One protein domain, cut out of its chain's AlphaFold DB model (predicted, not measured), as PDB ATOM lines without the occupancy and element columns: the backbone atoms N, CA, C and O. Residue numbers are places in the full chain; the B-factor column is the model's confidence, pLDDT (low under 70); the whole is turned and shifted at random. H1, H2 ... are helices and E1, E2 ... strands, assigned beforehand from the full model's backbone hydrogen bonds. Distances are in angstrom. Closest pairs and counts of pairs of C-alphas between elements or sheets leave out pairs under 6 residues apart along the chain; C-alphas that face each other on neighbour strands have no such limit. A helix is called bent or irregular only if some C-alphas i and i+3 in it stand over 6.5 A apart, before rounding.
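Overview. This is residues 19 to 130 and 166 to 176 of the 179 residues of an uncharacterized protein of Zetaproteobacteria bacterium (UniProt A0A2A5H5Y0). A strongly twisted sheet of four strands, with long E2 between E1 on one side and E3 and E4 on the other, has helix H2 packed over E1 and E2 and helix H3 packed on E1. H1 folds back beside H2 as a helical hairpin at the sheet's level, and the long loop of residues 42 to 52 reaches out at one end of the longest axis, with short E5 beside E3. The printed part has 123 residues, with four named helices and five named strands in the order E1 E2 E3 E4 H1 H2 H3 E5 H4; the class is mixed, helices and strands. The branched sheet is antiparallel, and the whole is compact, with a radius of gyration of the C-alphas of 15.7 A and spans of 50 by 34 by 21 A.

Along the chain. Find C-alpha 19 at (219.853, 155.922, 189.127), where E1, residues 19 to 27, begins; it runs 23.3 A and bends by 55 degrees at residue 22. E2, residues 31 to 41, runs 33.4 A to C-alpha 41 at (216.492, 154.936, 176.936). E3, residues 53 to 56, runs on into E4, residues 59 to 61, across a break of 2 residues, at 43 degrees. H1, residues 62 to 75, spans 21.0 A and is irregular, with C-alphas 63 and 66 7.1 A apart. H2, residues 78 to 95, spans 25.6 A, and H3, residues 101 to 120, spans 26.0 A. E5 is residues 125 to 127; H4, residues 169 to 174, ends at C-alpha 174, (235.353, 162.122, 184.858).

Arrangement. Begin at E2: E1, E2 and E3 form a meander, each strand the antiparallel neighbour of the one before. Look for N 22 and O 35, 2.9 A, between E1 and E2; N 54 and O 40, 2.7 A, between E2 and E3; and N 34 and O 60, 2.8 A, between E2 and E4. H2 is on the sheet at a height of 8.8 A. H3 is on it too, its closest C-alphas to E1 being Leu 108 and Ser 22, 5.5 A. H1 and H2 touch at Arg 69 and Leu 81, closest C-alphas 6.4 A, at a shallow tilt of 15 degrees, opposite ways. E5 pairs with no named strand; its closest C-alpha pair with E3 is Ile 125 and Lys 53, 4.8 A. H3 and H4 are near each other, and H1 and H3 are apart. Every O i to N i+4 pair is within hydrogen-bond range in H2, H3 and H4, and 6 of 10 in H1.

Size, cuts and confidence. The C-alphas farthest apart are those of Asp 29 and His 46, 52.3 A. Residues 131 to 165 are not printed, and C-alphas 130 and 166 are 15.8 A apart across the cut. Of the links printed whole, E2 to E3 is long. The mean pLDDT of the printed part is 72.1; residues 19 to 21, 38 to 57, 71 to 79 and 126 to 130 are under 70.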
ATOM      1  N   CYS A  19     219.227 154.875 188.328       64.12
ATOM      2  CA  CYS A  19     219.853 155.922 189.127       64.12
ATOM      3  C   CYS A  19     221.054 155.321 189.876       64.12
ATOM      4  O   CYS A  19     220.942 154.207 190.387       64.12
ATOM      5  N   GLN A  20     222.167 156.048 189.951       66.38
ATOM      6  CA  GLN A  20     223.382 155.658 190.670       66.38
ATOM      7  C   GLN A  20     223.849 156.836 191.524       66.38
ATOM      8  O   GLN A  20     224.099 157.916 190.991       66.38
ATOM      9  N   THR A  21     223.998 156.632 192.830       69.69
ATOM     10  CA  THR A  21     224.729 157.574 193.689       69.69
ATOM     11  C   THR A  21     226.222 157.340 193.462       69.69
ATOM     12  O   THR A  21     226.667 156.200 193.575       69.69
ATOM     13  N   SER A  22     226.982 158.375 193.100       70.25
ATOM     14  CA  SER A  22     228.421 158.240 192.810       70.25
ATOM     15  C   SER A  22     229.318 158.684 193.964       70.25
ATOM     16  O   SER A  22     230.432 158.196 194.089       70.25
ATOM     17  N   GLU A  23     228.843 159.615 194.794       81.31
ATOM     18  CA  GLU A  23     229.625 160.276 195.845       81.31
ATOM     19  C   GLU A  23     228.679 160.858 196.909       81.31
ATOM     20  O   GLU A  23     227.577 161.315 196.582       81.31
ATOM     21  N   VAL A  24     229.117 160.893 198.166       83.75
ATOM     22  CA  VAL A  24     228.502 161.645 199.266       83.75
ATOM     23  C   VAL A  24     229.546 162.557 199.915       83.75
ATOM     24  O   VAL A  24     230.658 162.141 200.224       83.75
ATOM     25  N   PHE A  25     229.180 163.816 200.135       85.81
ATOM     26  CA  PHE A  25     230.063 164.872 200.628       85.81
ATOM     27  C   PHE A  25     229.292 165.873 201.505       85.81
ATOM     28  O   PHE A  25     228.071 165.790 201.673       85.81
ATOM     29  N   GLY A  26     230.018 166.843 202.062       85.44
ATOM     30  CA  GLY A  26     229.528 167.744 203.104       85.44
ATOM     31  C   GLY A  26     230.003 167.288 204.481       85.44
ATOM     32  O   GLY A  26     230.965 166.531 204.592       85.44
ATOM     33  N   ASP A  27     229.334 167.756 205.529       81.75
ATOM     34  CA  ASP A  27     229.667 167.425 206.912       81.75
ATOM     35  C   ASP A  27     228.400 167.286 207.774       81.75
ATOM     36  O   ASP A  27     227.284 167.593 207.343       81.75
ATOM     37  N   LEU A  28     228.564 166.766 208.992       78.06
ATOM     38  CA  LEU A  28     227.448 166.426 209.876       78.06
ATOM     39  C   LEU A  28     226.692 167.655 210.412       78.06
ATOM     40  O   LEU A  28     225.498 167.532 210.713       78.06
ATOM     41  N   ASP A  29     227.350 168.814 210.498       79.75
ATOM     42  CA  ASP A  29     226.818 170.040 211.102       79.75
ATOM     43  C   ASP A  29     226.116 170.929 210.059       79.75
ATOM     44  O   ASP A  29     225.030 171.452 210.311       79.75
ATOM     45  N   ASN A  30     226.694 171.056 208.858       77.25
ATOM     46  CA  ASN A  30     226.157 171.839 207.738       77.25
ATOM     47  C   ASN A  30     225.229 171.030 206.806       77.25
ATOM     48  O   ASN A  30     224.518 171.613 205.980       77.25
ATOM     49  N   GLY A  31     225.202 169.701 206.956       82.56
ATOM     50  CA  GLY A  31     224.303 168.782 206.259       82.56
ATOM     51  C   GLY A  31     224.956 168.033 205.097       82.56
ATOM     52  O   GLY A  31     225.795 168.569 204.368       82.56
ATOM     53  N   LEU A  32     224.526 166.785 204.900       85.25
ATOM     54  CA  LEU A  32     225.071 165.909 203.865       85.25
ATOM     55  C   LEU A  32     224.478 166.213 202.483       85.25
ATOM     56  O   LEU A  32     223.405 166.810 202.333       85.25
ATOM     57  N   SER A  33     225.207 165.831 201.440       85.56
ATOM     58  CA  SER A  33     224.807 165.973 200.042       85.56
ATOM     59  C   SER A  33     225.337 164.805 199.213       85.56
ATOM     60  O   SER A  33     226.421 164.296 199.469       85.56
ATOM     61  N   ALA A  34     224.560 164.373 198.223       79.94
ATOM     62  CA  ALA A  34     224.865 163.229 197.374       79.94
ATOM     63  C   ALA A  34     224.925 163.651 195.908       79.94
ATOM     64  O   ALA A  34     224.017 164.332 195.419       79.94
ATOM     65  N   SER A  35     225.965 163.200 195.211       79.12
ATOM     66  CA  SER A  35     226.015 163.152 193.754       79.12
ATOM     67  C   SER A  35     225.218 161.944 193.272       79.12
ATOM     68  O   SER A  35     225.516 160.807 193.644       79.12
ATOM     69  N   VAL A  36     224.221 162.179 192.424       73.25
ATOM     70  CA  VAL A  36     223.399 161.130 191.820       73.25
ATOM     71  C   VAL A  36     223.321 161.337 190.317       73.25
ATOM     72  O   VAL A  36     222.998 162.424 189.846       73.25
ATOM     73  N   SER A  37     223.576 160.280 189.558       70.12
ATOM     74  CA  SER A  37     223.416 160.248 188.108       70.12
ATOM     75  C   SER A  37     222.239 159.375 187.682       70.12
ATOM     76  O   SER A  37     221.912 158.383 188.335       70.12
ATOM     77  N   TYR A  38     221.617 159.733 186.564       62.53
ATOM     78  CA  TYR A  38     220.399 159.125 186.030       62.53
ATOM     79  C   TYR A  38     220.630 158.688 184.586       62.53
ATOM     80  O   TYR A  38     221.221 159.431 183.803       62.53
ATOM     81  N   PHE A  39     220.135 157.498 184.237       59.38
ATOM     82  CA  PHE A  39     220.274 156.916 182.900       59.38
ATOM     83  C   PHE A  39     218.970 156.385 182.359       59.38
ATOM     84  O   PHE A  39     218.261 155.645 183.053       59.38
ATOM     85  N   SER A  40     218.741 156.677 181.079       53.38
ATOM     86  CA  SER A  40     217.488 156.403 180.392       53.38
ATOM     87  C   SER A  40     217.639 156.160 178.892       53.38
ATOM     88  O   SER A  40     218.675 156.465 178.345       53.38
ATOM     89  N   ILE A  41     216.658 155.483 178.290       49.41
ATOM     90  CA  ILE A  41     216.492 154.936 176.936       49.41
ATOM     91  C   ILE A  41     215.000 154.716 176.642       49.41
ATOM     92  O   ILE A  41     214.372 153.824 177.224       49.41
ATOM     93  N   ASN A  42     214.465 155.455 175.678       47.06
ATOM     94  CA  ASN A  42     213.090 155.286 175.217       47.06
ATOM     95  C   ASN A  42     212.879 153.938 174.482       47.06
ATOM     96  O   ASN A  42     213.821 153.299 174.017       47.06
ATOM     97  N   ARG A  43     211.625 153.478 174.390       45.03
ATOM     98  CA  ARG A  43     211.215 152.340 173.541       45.03
ATOM     99  C   ARG A  43     210.251 152.832 172.473       45.03
ATOM    100  O   ARG A  43     209.445 153.720 172.752       45.03
ATOM    101  N   ASP A  44     210.306 152.241 171.284       43.44
ATOM    102  CA  ASP A  44     209.411 152.624 170.195       43.44
ATOM    103  C   ASP A  44     207.994 152.030 170.354       43.44
ATOM    104  O   ASP A  44     207.736 151.122 171.152       43.44
ATOM    105  N   GLY A  45     207.048 152.555 169.569       39.59
ATOM    106  CA  GLY A  45     205.645 152.120 169.565       39.59
ATOM    107  C   GLY A  45     205.386 150.733 168.953       39.59
ATOM    108  O   GLY A  45     204.235 150.305 168.893       39.59
ATOM    109  N   HIS A  46     206.426 150.035 168.498       42.28
ATOM    110  CA  HIS A  46     206.381 148.699 167.902       42.28
ATOM    111  C   HIS A  46     207.020 147.625 168.800       42.28
ATOM    112  O   HIS A  46     207.037 146.450 168.430       42.28
ATOM    113  N   GLY A  47     207.496 147.999 169.993       40.41
ATOM    114  CA  GLY A  47     208.210 147.101 170.903       40.41
ATOM    115  C   GLY A  47     209.679 146.901 170.527       40.41
ATOM    116  O   GLY A  47     210.350 146.059 171.129       40.41
ATOM    117  N   GLY A  48     210.179 147.668 169.558       36.28
ATOM    118  CA  GLY A  48     211.597 147.808 169.305       36.28
ATOM    119  C   GLY A  48     212.276 148.651 170.385       36.28
ATOM    120  O   GLY A  48     211.673 149.422 171.142       36.28
ATOM    121  N   VAL A  49     213.575 148.416 170.491       40.22
ATOM    122  CA  VAL A  49     214.471 149.037 171.459       40.22
ATOM    123  C   VAL A  49     215.330 150.009 170.662       40.22
ATOM    124  O   VAL A  49     216.342 149.611 170.092       40.22
ATOM    125  N   ASP A  50     214.866 151.255 170.572       38.88
ATOM    126  CA  ASP A  50     215.484 152.311 169.766       38.88
ATOM    127  C   ASP A  50     216.266 153.257 170.694       38.88
ATOM    128  O   ASP A  50     215.705 153.959 171.537       38.88
ATOM    129  N   VAL A  51     217.596 153.140 170.670       42.72
ATOM    130  CA  VAL A  51     218.431 153.364 171.865       42.72
ATOM    131  C   VAL A  51     218.958 154.801 171.975       42.72
ATOM    132  O   VAL A  51     220.143 155.064 171.796       42.72
ATOM    133  N   ALA A  52     218.087 155.734 172.360       44.72
ATOM    134  CA  ALA A  52     218.490 157.073 172.802       44.72
ATOM    135  C   ALA A  52     218.923 157.052 174.285       44.72
ATOM    136  O   ALA A  52     218.080 157.207 175.165       44.72
ATOM    137  N   LYS A  53     220.210 156.808 174.591       50.38
ATOM    138  CA  LYS A  53     220.701 156.685 175.983       50.38
ATOM    139  C   LYS A  53     220.891 158.040 176.703       50.38
ATOM    140  O   LYS A  53     222.012 158.516 176.839       50.38
ATOM    141  N   GLU A  54     219.825 158.633 177.212       54.28
ATOM    142  CA  GLU A  54     219.798 159.906 177.944       54.28
ATOM    143  C   GLU A  54     220.502 159.850 179.327       54.28
ATOM    144  O   GLU A  54     220.168 159.013 180.172       54.28
ATOM    145  N   PHE A  55     221.440 160.774 179.584       57.78
ATOM    146  CA  PHE A  55     222.194 160.929 180.846       57.78
ATOM    147  C   PHE A  55     221.923 162.266 181.557       57.78
ATOM    148  O   PHE A  55     221.826 163.321 180.926       57.78
ATOM    149  N   GLY A  56     221.874 162.223 182.891       62.00
ATOM    150  CA  GLY A  56     221.788 163.394 183.764       62.00
ATOM    151  C   GLY A  56     222.568 163.222 185.065       62.00
ATOM    152  O   GLY A  56     222.734 162.106 185.547       62.00
ATOM    153  N   PHE A  57     223.006 164.334 185.650       65.44
ATOM    154  CA  PHE A  57     223.653 164.414 186.966       65.44
ATOM    155  C   PHE A  57     222.687 165.083 187.965       65.44
ATOM    156  O   PHE A  57     221.635 165.563 187.553       65.44
ATOM    157  N   GLN A  58     222.995 165.134 189.267       70.12
ATOM    158  CA  GLN A  58     222.296 165.949 190.272       70.12
ATOM    159  C   GLN A  58     223.021 165.922 191.625       70.12
ATOM    160  O   GLN A  58     223.286 164.850 192.151       70.12
ATOM    161  N   ILE A  59     223.198 167.083 192.268       76.25
ATOM    162  CA  ILE A  59     223.368 167.138 193.731       76.25
ATOM    163  C   ILE A  59     221.988 167.163 194.395       76.25
ATOM    164  O   ILE A  59     221.169 168.049 194.106       76.25
ATOM    165  N   ILE A  60     221.764 166.223 195.310       76.69
ATOM    166  CA  ILE A  60     220.656 166.216 196.270       76.69
ATOM    167  C   ILE A  60     221.236 166.531 197.645       76.69
ATOM    168  O   ILE A  60     222.107 165.810 198.123       76.69
ATOM    169  N   ARG A  61     220.756 167.602 198.281       81.56
ATOM    170  CA  ARG A  61     221.093 167.912 199.674       81.56
ATOM    171  C   ARG A  61     220.112 167.198 200.593       81.56
ATOM    172  O   ARG A  61     218.936 167.076 200.255       81.56
ATOM    173  N   GLU A  62     220.561 166.801 201.774       84.81
ATOM    174  CA  GLU A  62     219.724 166.175 202.803       84.81
ATOM    175  C   GLU A  62     218.419 166.955 203.107       84.81
ATOM    176  O   GLU A  62     217.356 166.331 203.078       84.81
ATOM    177  N   PRO A  63     218.412 168.301 203.262       84.00
ATOM    178  CA  PRO A  63     217.171 169.057 203.477       84.00
ATOM    179  C   PRO A  63     216.227 169.107 202.262       84.00
ATOM    180  O   PRO A  63     215.039 169.388 202.426       84.00
ATOM    181  N   ASP A  64     216.727 168.839 201.051       80.38
ATOM    182  CA  ASP A  64     215.948 168.909 199.806       80.38
ATOM    183  C   ASP A  64     215.196 167.593 199.514       80.38
ATOM    184  O   ASP A  64     214.289 167.573 198.672       80.38
ATOM    185  N   ILE A  65     215.535 166.487 200.197       82.50
ATOM    186  CA  ILE A  65     214.941 165.155 199.968       82.50
ATOM    187  C   ILE A  65     213.403 165.177 200.048       82.50
ATOM    188  O   ILE A  65     212.778 164.678 199.107       82.50
ATOM    189  N   PRO A  66     212.746 165.785 201.061       84.62
ATOM    190  CA  PRO A  66     211.282 165.838 201.120       84.62
ATOM    191  C   PRO A  66     210.658 166.597 199.940       84.62
ATOM    192  O   PRO A  66     209.634 166.172 199.402       84.62
ATOM    193  N   VAL A  67     211.299 167.683 199.488       80.00
ATOM    194  CA  VAL A  67     210.834 168.510 198.360       80.00
ATOM    195  C   VAL A  67     210.907 167.720 197.053       80.00
ATOM    196  O   VAL A  67     209.950 167.697 196.276       80.00
ATOM    197  N   HIS A  68     212.012 167.005 196.835       74.94
ATOM    198  CA  HIS A  68     212.154 166.084 195.713       74.94
ATOM    199  C   HIS A  68     211.129 164.943 195.780       74.94
ATOM    200  O   HIS A  68     210.443 164.668 194.792       74.94
ATOM    201  N   ARG A  69     210.961 164.323 196.952       78.88
ATOM    202  CA  ARG A  69     210.039 163.203 197.187       78.88
ATOM    203  C   ARG A  69     208.588 163.583 196.865       78.88
ATOM    204  O   ARG A  69     207.909 162.847 196.151       78.88
ATOM    205  N   ASP A  70     208.118 164.744 197.315       76.50
ATOM    206  CA  ASP A  70     206.734 165.198 197.105       76.50
ATOM    207  C   ASP A  70     206.449 165.783 195.714       76.50
ATOM    208  O   ASP A  70     205.283 165.886 195.310       76.50
ATOM    209  N   ALA A  71     207.486 166.120 194.946       66.19
ATOM    210  CA  ALA A  71     207.350 166.404 193.524       66.19
ATOM    211  C   ALA A  71     207.261 165.107 192.700       66.19
ATOM    212  O   ALA A  71     206.285 164.906 191.976       66.19
ATOM    213  N   TYR A  72     208.218 164.184 192.853       65.50
ATOM    214  CA  TYR A  72     208.285 162.967 192.031       65.50
ATOM    215  C   TYR A  72     207.189 161.933 192.358       65.50
ATOM    216  O   TYR A  72     206.739 161.230 191.450       65.50
ATOM    217  N   LYS A  73     206.627 161.928 193.581       67.38
ATOM    218  CA  LYS A  73     205.366 161.217 193.903       67.38
ATOM    219  C   LYS A  73     204.208 161.576 192.961       67.38
ATOM    220  O   LYS A  73     203.407 160.707 192.639       67.38
ATOM    221  N   LYS A  74     204.104 162.839 192.524       63.97
ATOM    222  CA  LYS A  74     203.019 163.320 191.641       63.97
ATOM    223  C   LYS A  74     203.247 162.953 190.174       63.97
ATOM    224  O   LYS A  74     202.289 162.889 189.413       63.97
ATOM    225  N   VAL A  75     204.504 162.722 189.793       56.91
ATOM    226  CA  VAL A  75     204.920 162.321 188.438       56.91
ATOM    227  C   VAL A  75     204.871 160.796 188.262       56.91
ATOM    228  O   VAL A  75     204.753 160.316 187.139       56.91
ATOM    229  N   GLY A  76     204.907 160.029 189.358       62.22
ATOM    230  CA  GLY A  76     204.832 158.566 189.323       62.22
ATOM    231  C   GLY A  76     206.162 157.911 188.953       62.22
ATOM    232  O   GLY A  76     206.193 156.995 188.136       62.22
ATOM    233  N   ASP A  77     207.264 158.393 189.532       64.75
ATOM    234  CA  ASP A  77     208.620 157.903 189.264       64.75
ATOM    235  C   ASP A  77     209.143 156.984 190.390       64.75
ATOM    236  O   ASP A  77     209.747 157.472 191.348       64.75
ATOM    237  N   PRO A  78     208.924 155.657 190.322       66.81
ATOM    238  CA  PRO A  78     209.333 154.750 191.391       66.81
ATOM    239  C   PRO A  78     210.855 154.599 191.511       66.81
ATOM    240  O   PRO A  78     211.335 154.334 192.605       66.81
ATOM    241  N   ALA A  79     211.616 154.778 190.425       67.25
ATOM    242  CA  ALA A  79     213.072 154.616 190.446       67.25
ATOM    243  C   ALA A  79     213.761 155.823 191.096       67.25
ATOM    244  O   ALA A  79     214.659 155.654 191.915       67.25
ATOM    245  N   TYR A  80     213.292 157.038 190.796       72.06
ATOM    246  CA  TYR A  80     213.762 158.234 191.491       72.06
ATOM    247  C   TYR A  80     213.371 158.198 192.979       72.06
ATOM    248  O   TYR A  80     214.143 158.629 193.827       72.06
ATOM    249  N   LEU A  81     212.205 157.650 193.337       75.62
ATOM    250  CA  LEU A  81     211.809 157.511 194.746       75.62
ATOM    251  C   LEU A  81     212.660 156.470 195.505       75.62
ATOM    252  O   LEU A  81     213.144 156.791 196.586       75.62
ATOM    253  N   ASP A  82     212.926 155.298 194.919       74.19
ATOM    254  CA  ASP A  82     213.845 154.274 195.463       74.19
ATOM    255  C   ASP A  82     215.291 154.793 195.604       74.19
ATOM    256  O   ASP A  82     215.988 154.475 196.568       74.19
ATOM    257  N   MET A  83     215.736 155.662 194.693       77.44
ATOM    258  CA  MET A  83     217.006 156.378 194.831       77.44
ATOM    259  C   MET A  83     216.999 157.342 196.028       77.44
ATOM    260  O   MET A  83     217.961 157.340 196.797       77.44
ATOM    261  N   LEU A  84     215.927 158.121 196.236       79.75
ATOM    262  CA  LEU A  84     215.821 158.998 197.413       79.75
ATOM    263  C   LEU A  84     215.860 158.188 198.715       79.75
ATOM    264  O   LEU A  84     216.532 158.607 199.652       79.75
ATOM    265  N   ASP A  85     215.194 157.030 198.760       80.62
ATOM    266  CA  ASP A  85     215.231 156.119 199.912       80.62
ATOM    267  C   ASP A  85     216.661 155.626 200.209       80.62
ATOM    268  O   ASP A  85     217.073 155.577 201.369       80.62
ATOM    269  N   LYS A  86     217.453 155.322 199.172       75.38
ATOM    270  CA  LYS A  86     218.864 154.919 199.309       75.38
ATOM    271  C   LYS A  86     219.761 156.061 199.779       75.38
ATOM    272  O   LYS A  86     220.566 155.854 200.682       75.38
ATOM    273  N   VAL A  87     219.614 157.259 199.215       81.19
ATOM    274  CA  VAL A  87     220.378 158.448 199.633       81.19
ATOM    275  C   VAL A  87     220.055 158.821 201.086       81.19
ATOM    276  O   VAL A  87     220.967 159.035 201.881       81.19
ATOM    277  N   GLU A  88     218.774 158.820 201.461       84.94
ATOM    278  CA  GLU A  88     218.319 159.086 202.831       84.94
ATOM    279  C   GLU A  88     218.844 158.028 203.821       84.94
ATOM    280  O   GLU A  88     219.290 158.375 204.914       84.94
ATOM    281  N   ASN A  89     218.890 156.750 203.423       82.06
ATOM    282  CA  ASN A  89     219.494 155.686 204.228       82.06
ATOM    283  C   ASN A  89     221.015 155.853 204.398       82.06
ATOM    284  O   ASN A  89     221.516 155.730 205.514       82.06
ATOM    285  N   VAL A  90     221.754 156.180 203.332       81.50
ATOM    286  CA  VAL A  90     223.205 156.426 203.408       81.50
ATOM    287  C   VAL A  90     223.514 157.607 204.332       81.50
ATOM    288  O   VAL A  90     224.373 157.486 205.205       81.50
ATOM    289  N   PHE A  91     222.766 158.711 204.233       85.56
ATOM    290  CA  PHE A  91     222.915 159.847 205.150       85.56
ATOM    291  C   PHE A  91     222.643 159.459 206.612       85.56
ATOM    292  O   PHE A  91     223.391 159.866 207.501       85.56
ATOM    293  N   GLN A  92     221.631 158.626 206.877       85.44
ATOM    294  CA  GLN A  92     221.351 158.116 208.226       85.44
ATOM    295  C   GLN A  92     222.493 157.249 208.779       85.44
ATOM    296  O   GLN A  92     222.834 157.398 209.951       85.44
ATOM    297  N   ARG A  93     223.107 156.389 207.954       82.50
ATOM    298  CA  ARG A  93     224.235 155.517 208.349       82.50
ATOM    299  C   ARG A  93     225.519 156.303 208.631       82.50
ATOM    300  O   ARG A  93     226.233 155.992 209.583       82.50
ATOM    301  N   ILE A  94     225.767 157.376 207.876       83.44
ATOM    302  CA  ILE A  94     226.858 158.321 208.157       83.44
ATOM    303  C   ILE A  94     226.575 159.097 209.455       83.44
ATOM    304  O   ILE A  94     227.439 159.189 210.326       83.44
ATOM    305  N   ARG A  95     225.347 159.609 209.645       86.50
ATOM    306  CA  ARG A  95     224.953 160.333 210.870       86.50
ATOM    307  C   ARG A  95     224.964 159.477 212.138       86.50
ATOM    308  O   ARG A  95     225.179 160.025 213.215       86.50
ATOM    309  N   SER A  96     224.717 158.171 212.037       88.50
ATOM    310  CA  SER A  96     224.785 157.247 213.178       88.50
ATOM    311  C   SER A  96     226.208 156.791 213.515       88.50
ATOM    312  O   SER A  96     226.407 156.192 214.572       88.50
ATOM    313  N   GLY A  97     227.189 157.068 212.647       84.31
ATOM    314  CA  GLY A  97     228.550 156.545 212.767       84.31
ATOM    315  C   GLY A  97     228.668 155.054 212.434       84.31
ATOM    316  O   GLY A  97     229.606 154.409 212.892       84.31
ATOM    317  N   GLU A  98     227.723 154.491 211.670       82.19
ATOM    318  CA  GLU A  98     227.804 153.108 211.173       82.19
ATOM    319  C   GLU A  98     228.853 152.965 210.055       82.19
ATOM    320  O   GLU A  98     229.459 151.906 209.903       82.19
ATOM    321  N   CYS A  99     229.082 154.037 209.293       81.75
ATOM    322  CA  CYS A  99     230.157 154.161 208.311       81.75
ATOM    323  C   CYS A  99     230.639 155.616 208.211       81.75
ATOM    324  O   CYS A  99     229.867 156.555 208.411       81.75
ATOM    325  N   SER A 100     231.914 155.817 207.886       85.12
ATOM    326  CA  SER A 100     232.469 157.137 207.563       85.12
ATOM    327  C   SER A 100     232.104 157.589 206.142       85.12
ATOM    328  O   SER A 100     231.618 156.806 205.320       85.12
ATOM    329  N   LEU A 101     232.354 158.867 205.837       82.88
ATOM    330  CA  LEU A 101     232.255 159.398 204.472       82.88
ATOM    331  C   LEU A 101     233.217 158.677 203.517       82.88
ATOM    332  O   LEU A 101     232.811 158.303 202.421       82.88
ATOM    333  N   ASP A 102     234.450 158.424 203.957       84.06
ATOM    334  CA  ASP A 102     235.492 157.802 203.134       84.06
ATOM    335  C   ASP A 102     235.131 156.347 202.785       84.06
ATOM    336  O   ASP A 102     235.069 155.999 201.609       84.06
ATOM    337  N   GLU A 103     234.755 155.527 203.777       78.75
ATOM    338  CA  GLU A 103     234.278 154.146 203.557       78.75
ATOM    339  C   GLU A 103     233.023 154.096 202.670       78.75
ATOM    340  O   GLU A 103     232.843 153.167 201.879       78.75
ATOM    341  N   THR A 104     232.143 155.097 202.786       81.12
ATOM    342  CA  THR A 104     230.959 155.215 201.924       81.12
ATOM    343  C   THR A 104     231.369 155.510 200.482       81.12
ATOM    344  O   THR A 104     230.863 154.873 199.561       81.12
ATOM    345  N   ASN A 105     232.297 156.444 200.270       79.88
ATOM    346  CA  ASN A 105     232.738 156.847 198.939       79.88
ATOM    347  C   ASN A 105     233.588 155.776 198.246       79.88
ATOM    348  O   ASN A 105     233.398 155.560 197.054       79.88
ATOM    349  N   GLU A 106     234.437 155.035 198.964       79.00
ATOM    350  CA  GLU A 106     235.141 153.870 198.404       79.00
ATOM    351  C   GLU A 106     234.154 152.804 197.893       79.00
ATOM    352  O   GLU A 106     234.314 152.275 196.788       79.00
ATOM    353  N   ALA A 107     233.086 152.529 198.654       77.38
ATOM    354  CA  ALA A 107     232.035 151.603 198.238       77.38
ATOM    355  C   ALA A 107     231.242 152.128 197.025       77.38
ATOM    356  O   ALA A 107     231.070 151.399 196.045       77.38
ATOM    357  N   LEU A 108     230.803 153.394 197.052       78.56
ATOM    358  CA  LEU A 108     230.056 154.021 195.953       78.56
ATOM    359  C   LEU A 108     230.882 154.127 194.665       78.56
ATOM    360  O   LEU A 108     230.336 153.910 193.584       78.56
ATOM    361  N   LEU A 109     232.189 154.390 194.757       79.62
ATOM    362  CA  LEU A 109     233.104 154.414 193.614       79.62
ATOM    363  C   LEU A 109     233.174 153.033 192.947       79.62
ATOM    364  O   LEU A 109     233.014 152.911 191.730       79.62
ATOM    365  N   GLN A 110     233.331 151.972 193.745       76.75
ATOM    366  CA  GLN A 110     233.368 150.605 193.231       76.75
ATOM    367  C   GLN A 110     232.006 150.156 192.671       76.75
ATOM    368  O   GLN A 110     231.975 149.461 191.650       76.75
ATOM    369  N   GLU A 111     230.878 150.550 193.269       76.50
ATOM    370  CA  GLU A 111     229.549 150.343 192.673       76.50
ATOM    371  C   GLU A 111     229.384 151.109 191.353       76.50
ATOM    372  O   GLU A 111     228.850 150.557 190.391       76.50
ATOM    373  N   THR A 112     229.903 152.333 191.268       74.50
ATOM    374  CA  THR A 112     229.796 153.209 190.093       74.50
ATOM    375  C   THR A 112     230.640 152.709 188.916       74.50
ATOM    376  O   THR A 112     230.146 152.686 187.789       74.50
ATOM    377  N   GLU A 113     231.852 152.190 189.146       81.56
ATOM    378  CA  GLU A 113     232.641 151.493 188.113       81.56
ATOM    379  C   GLU A 113     231.939 150.197 187.656       81.56
ATOM    380  O   GLU A 113     231.805 149.938 186.458       81.56
ATOM    381  N   ASN A 114     231.397 149.406 188.592       76.75
ATOM    382  CA  ASN A 114     230.618 148.206 188.259       76.75
ATOM    383  C   ASN A 114     229.353 148.540 187.444       76.75
ATOM    384  O   ASN A 114     228.987 147.798 186.527       76.75
ATOM    385  N   PHE A 115     228.689 149.657 187.748       76.12
ATOM    386  CA  PHE A 115     227.564 150.175 186.974       76.12
ATOM    387  C   PHE A 115     228.024 150.610 185.576       76.12
ATOM    388  O   PHE A 115     227.419 150.204 184.578       76.12
ATOM    389  N   TYR A 116     229.112 151.386 185.494       78.06
ATOM    390  CA  TYR A 116     229.699 151.867 184.245       78.06
ATOM    391  C   TYR A 116     229.958 150.705 183.279       78.06
ATOM    392  O   TYR A 116     229.392 150.675 182.181       78.06
ATOM    393  N   GLN A 117     230.712 149.690 183.710       80.88
ATOM    394  CA  GLN A 117     231.058 148.535 182.874       80.88
ATOM    395  C   GLN A 117     229.848 147.673 182.480       80.88
ATOM    396  O   GLN A 117     229.853 147.040 181.428       80.88
ATOM    397  N   ARG A 118     228.782 147.652 183.292       75.50
ATOM    398  CA  ARG A 118     227.596 146.809 183.058       75.50
ATOM    399  C   ARG A 118     226.517 147.457 182.181       75.50
ATOM    400  O   ARG A 118     225.722 146.736 181.557       75.50
ATOM    401  N   TYR A 119     226.438 148.787 182.154       72.38
ATOM    402  CA  TYR A 119     225.321 149.516 181.534       72.38
ATOM    403  C   TYR A 119     225.725 150.594 180.520       72.38
ATOM    404  O   TYR A 119     224.892 150.928 179.672       72.38
ATOM    405  N   ILE A 120     226.947 151.132 180.606       75.00
ATOM    406  CA  ILE A 120     227.385 152.342 179.887       75.00
ATOM    407  C   ILE A 120     228.565 152.061 178.949       75.00
ATOM    408  O   ILE A 120     228.585 152.557 177.828       75.00
ATOM    409  N   SER A 121     229.533 151.258 179.389       80.44
ATOM    410  CA  SER A 121     230.754 150.938 178.644       80.44
ATOM    411  C   SER A 121     230.447 150.341 177.264       80.44
ATOM    412  O   SER A 121     229.742 149.337 177.153       80.44
ATOM    413  N   GLY A 122     230.969 150.979 176.210       76.00
ATOM    414  CA  GLY A 122     230.792 150.560 174.817       76.00
ATOM    415  C   GLY A 122     229.464 150.959 174.159       76.00
ATOM    416  O   GLY A 122     229.175 150.462 173.074       76.00
ATOM    417  N   GLU A 123     228.655 151.824 174.779       75.06
ATOM    418  CA  GLU A 123     227.345 152.220 174.250       75.06
ATOM    419  C   GLU A 123     227.178 153.749 174.167       75.06
ATOM    420  O   GLU A 123     227.419 154.449 175.147       75.06
ATOM    421  N   THR A 124     226.721 154.256 173.015       73.25
ATOM    422  CA  THR A 124     226.491 155.690 172.749       73.25
ATOM    423  C   THR A 124     225.539 156.313 173.769       73.25
ATOM    424  O   THR A 124     224.447 155.788 173.974       73.25
ATOM    425  N   ILE A 125     225.936 157.440 174.371       70.06
ATOM    426  CA  ILE A 125     225.175 158.201 175.380       70.06
ATOM    427  C   ILE A 125     224.789 159.569 174.818       70.06
ATOM    428  O   ILE A 125     225.607 160.216 174.174       70.06
ATOM    429  N   THR A 126     223.570 160.037 175.083       66.62
ATOM    430  CA  THR A 126     223.069 161.362 174.700       66.62
ATOM    431  C   THR A 126     222.663 162.202 175.919       66.62
ATOM    432  O   THR A 126     222.403 161.696 177.009       66.62
ATOM    433  N   GLN A 127     222.629 163.524 175.748       66.25
ATOM    434  CA  GLN A 127     222.122 164.501 176.708       66.25
ATOM    435  C   GLN A 127     220.898 165.206 176.121       66.25
ATOM    436  O   GLN A 127     220.972 165.767 175.025       66.25
ATOM    437  N   THR A 128     219.816 165.228 176.893       58.09
ATOM    438  CA  THR A 128     218.554 165.924 176.621       58.09
ATOM    439  C   THR A 128     218.200 166.827 177.808       58.09
ATOM    440  O   THR A 128     218.598 166.577 178.946       58.09
ATOM    441  N   TYR A 129     217.474 167.922 177.559       56.72
ATOM    442  CA  TYR A 129     217.179 168.944 178.575       56.72
ATOM    443  C   TYR A 129     215.684 168.946 178.930       56.72
ATOM    444  O   TYR A 129     214.830 169.196 178.079       56.72
ATOM    445  N   ASN A 130     215.358 168.648 180.193       54.16
ATOM    446  CA  ASN A 130     213.982 168.413 180.648       54.16
ATOM    447  C   ASN A 130     213.309 169.720 181.140       54.16
ATOM    448  O   ASN A 130     213.820 170.342 182.076       54.16
ATOM    449  N   GLU A 166     225.313 163.963 171.732       73.75
ATOM    450  CA  GLU A 166     226.149 162.831 172.174       73.75
ATOM    451  C   GLU A 166     227.157 163.246 173.270       73.75
ATOM    452  O   GLU A 166     227.731 164.337 173.231       73.75
ATOM    453  N   ILE A 167     227.376 162.373 174.259       71.00
ATOM    454  CA  ILE A 167     228.307 162.568 175.375       71.00
ATOM    455  C   ILE A 167     229.475 161.577 175.245       71.00
ATOM    456  O   ILE A 167     229.245 160.367 175.295       71.00
ATOM    457  N   PRO A 168     230.734 162.043 175.156       79.38
ATOM    458  CA  PRO A 168     231.886 161.149 175.133       79.38
ATOM    459  C   PRO A 168     232.082 160.464 176.493       79.38
ATOM    460  O   PRO A 168     231.966 161.100 177.542       79.38
ATOM    461  N   HIS A 169     232.451 159.181 176.470       79.75
ATOM    462  CA  HIS A 169     232.664 158.346 177.661       79.75
ATOM    463  C   HIS A 169     233.589 158.971 178.721       79.75
ATOM    464  O   HIS A 169     233.297 158.876 179.910       79.75
ATOM    465  N   GLU A 170     234.653 159.658 178.294       82.44
ATOM    466  CA  GLU A 170     235.587 160.406 179.152       82.44
ATOM    467  C   GLU A 170     234.864 161.439 180.037       82.44
ATOM    468  O   GLU A 170     235.084 161.489 181.244       82.44
ATOM    469  N   ARG A 171     233.909 162.204 179.479       77.06
ATOM    470  CA  ARG A 171     233.114 163.184 180.244       77.06
ATOM    471  C   ARG A 171     232.231 162.503 181.294       77.06
ATOM    472  O   ARG A 171     231.989 163.097 182.340       77.06
ATOM    473  N   ILE A 172     231.764 161.282 181.030       75.75
ATOM    474  CA  ILE A 172     230.937 160.507 181.966       75.75
ATOM    475  C   ILE A 172     231.803 159.983 183.114       75.75
ATOM    476  O   ILE A 172     231.499 160.261 184.271       75.75
ATOM    477  N   ARG A 173     232.912 159.298 182.805       82.19
ATOM    478  CA  ARG A 173     233.845 158.762 183.810       82.19
ATOM    479  C   ARG A 173     234.434 159.858 184.699       82.19
ATOM    480  O   ARG A 173     234.397 159.728 185.920       82.19
ATOM    481  N   HIS A 174     234.856 160.974 184.106       79.56
ATOM    482  CA  HIS A 174     235.353 162.122 184.858       79.56
ATOM    483  C   HIS A 174     234.272 162.757 185.752       79.56
ATOM    484  O   HIS A 174     234.540 163.098 186.901       79.56
ATOM    485  N   SER A 175     233.014 162.847 185.288       71.75
ATOM    486  CA  SER A 175     231.902 163.343 186.122       71.75
ATOM    487  C   SER A 175     231.581 162.456 187.334       71.75
ATOM    488  O   SER A 175     230.786 162.848 188.185       71.75
ATOM    489  N   TRP A 176     232.183 161.266 187.400       74.56
ATOM    490  CA  TRP A 176     231.971 160.231 188.408       74.56
ATOM    491  C   TRP A 176     233.194 159.959 189.290       74.56
ATOM    492  O   TRP A 176     233.129 159.074 190.139       74.56
TER     493      TRP A 176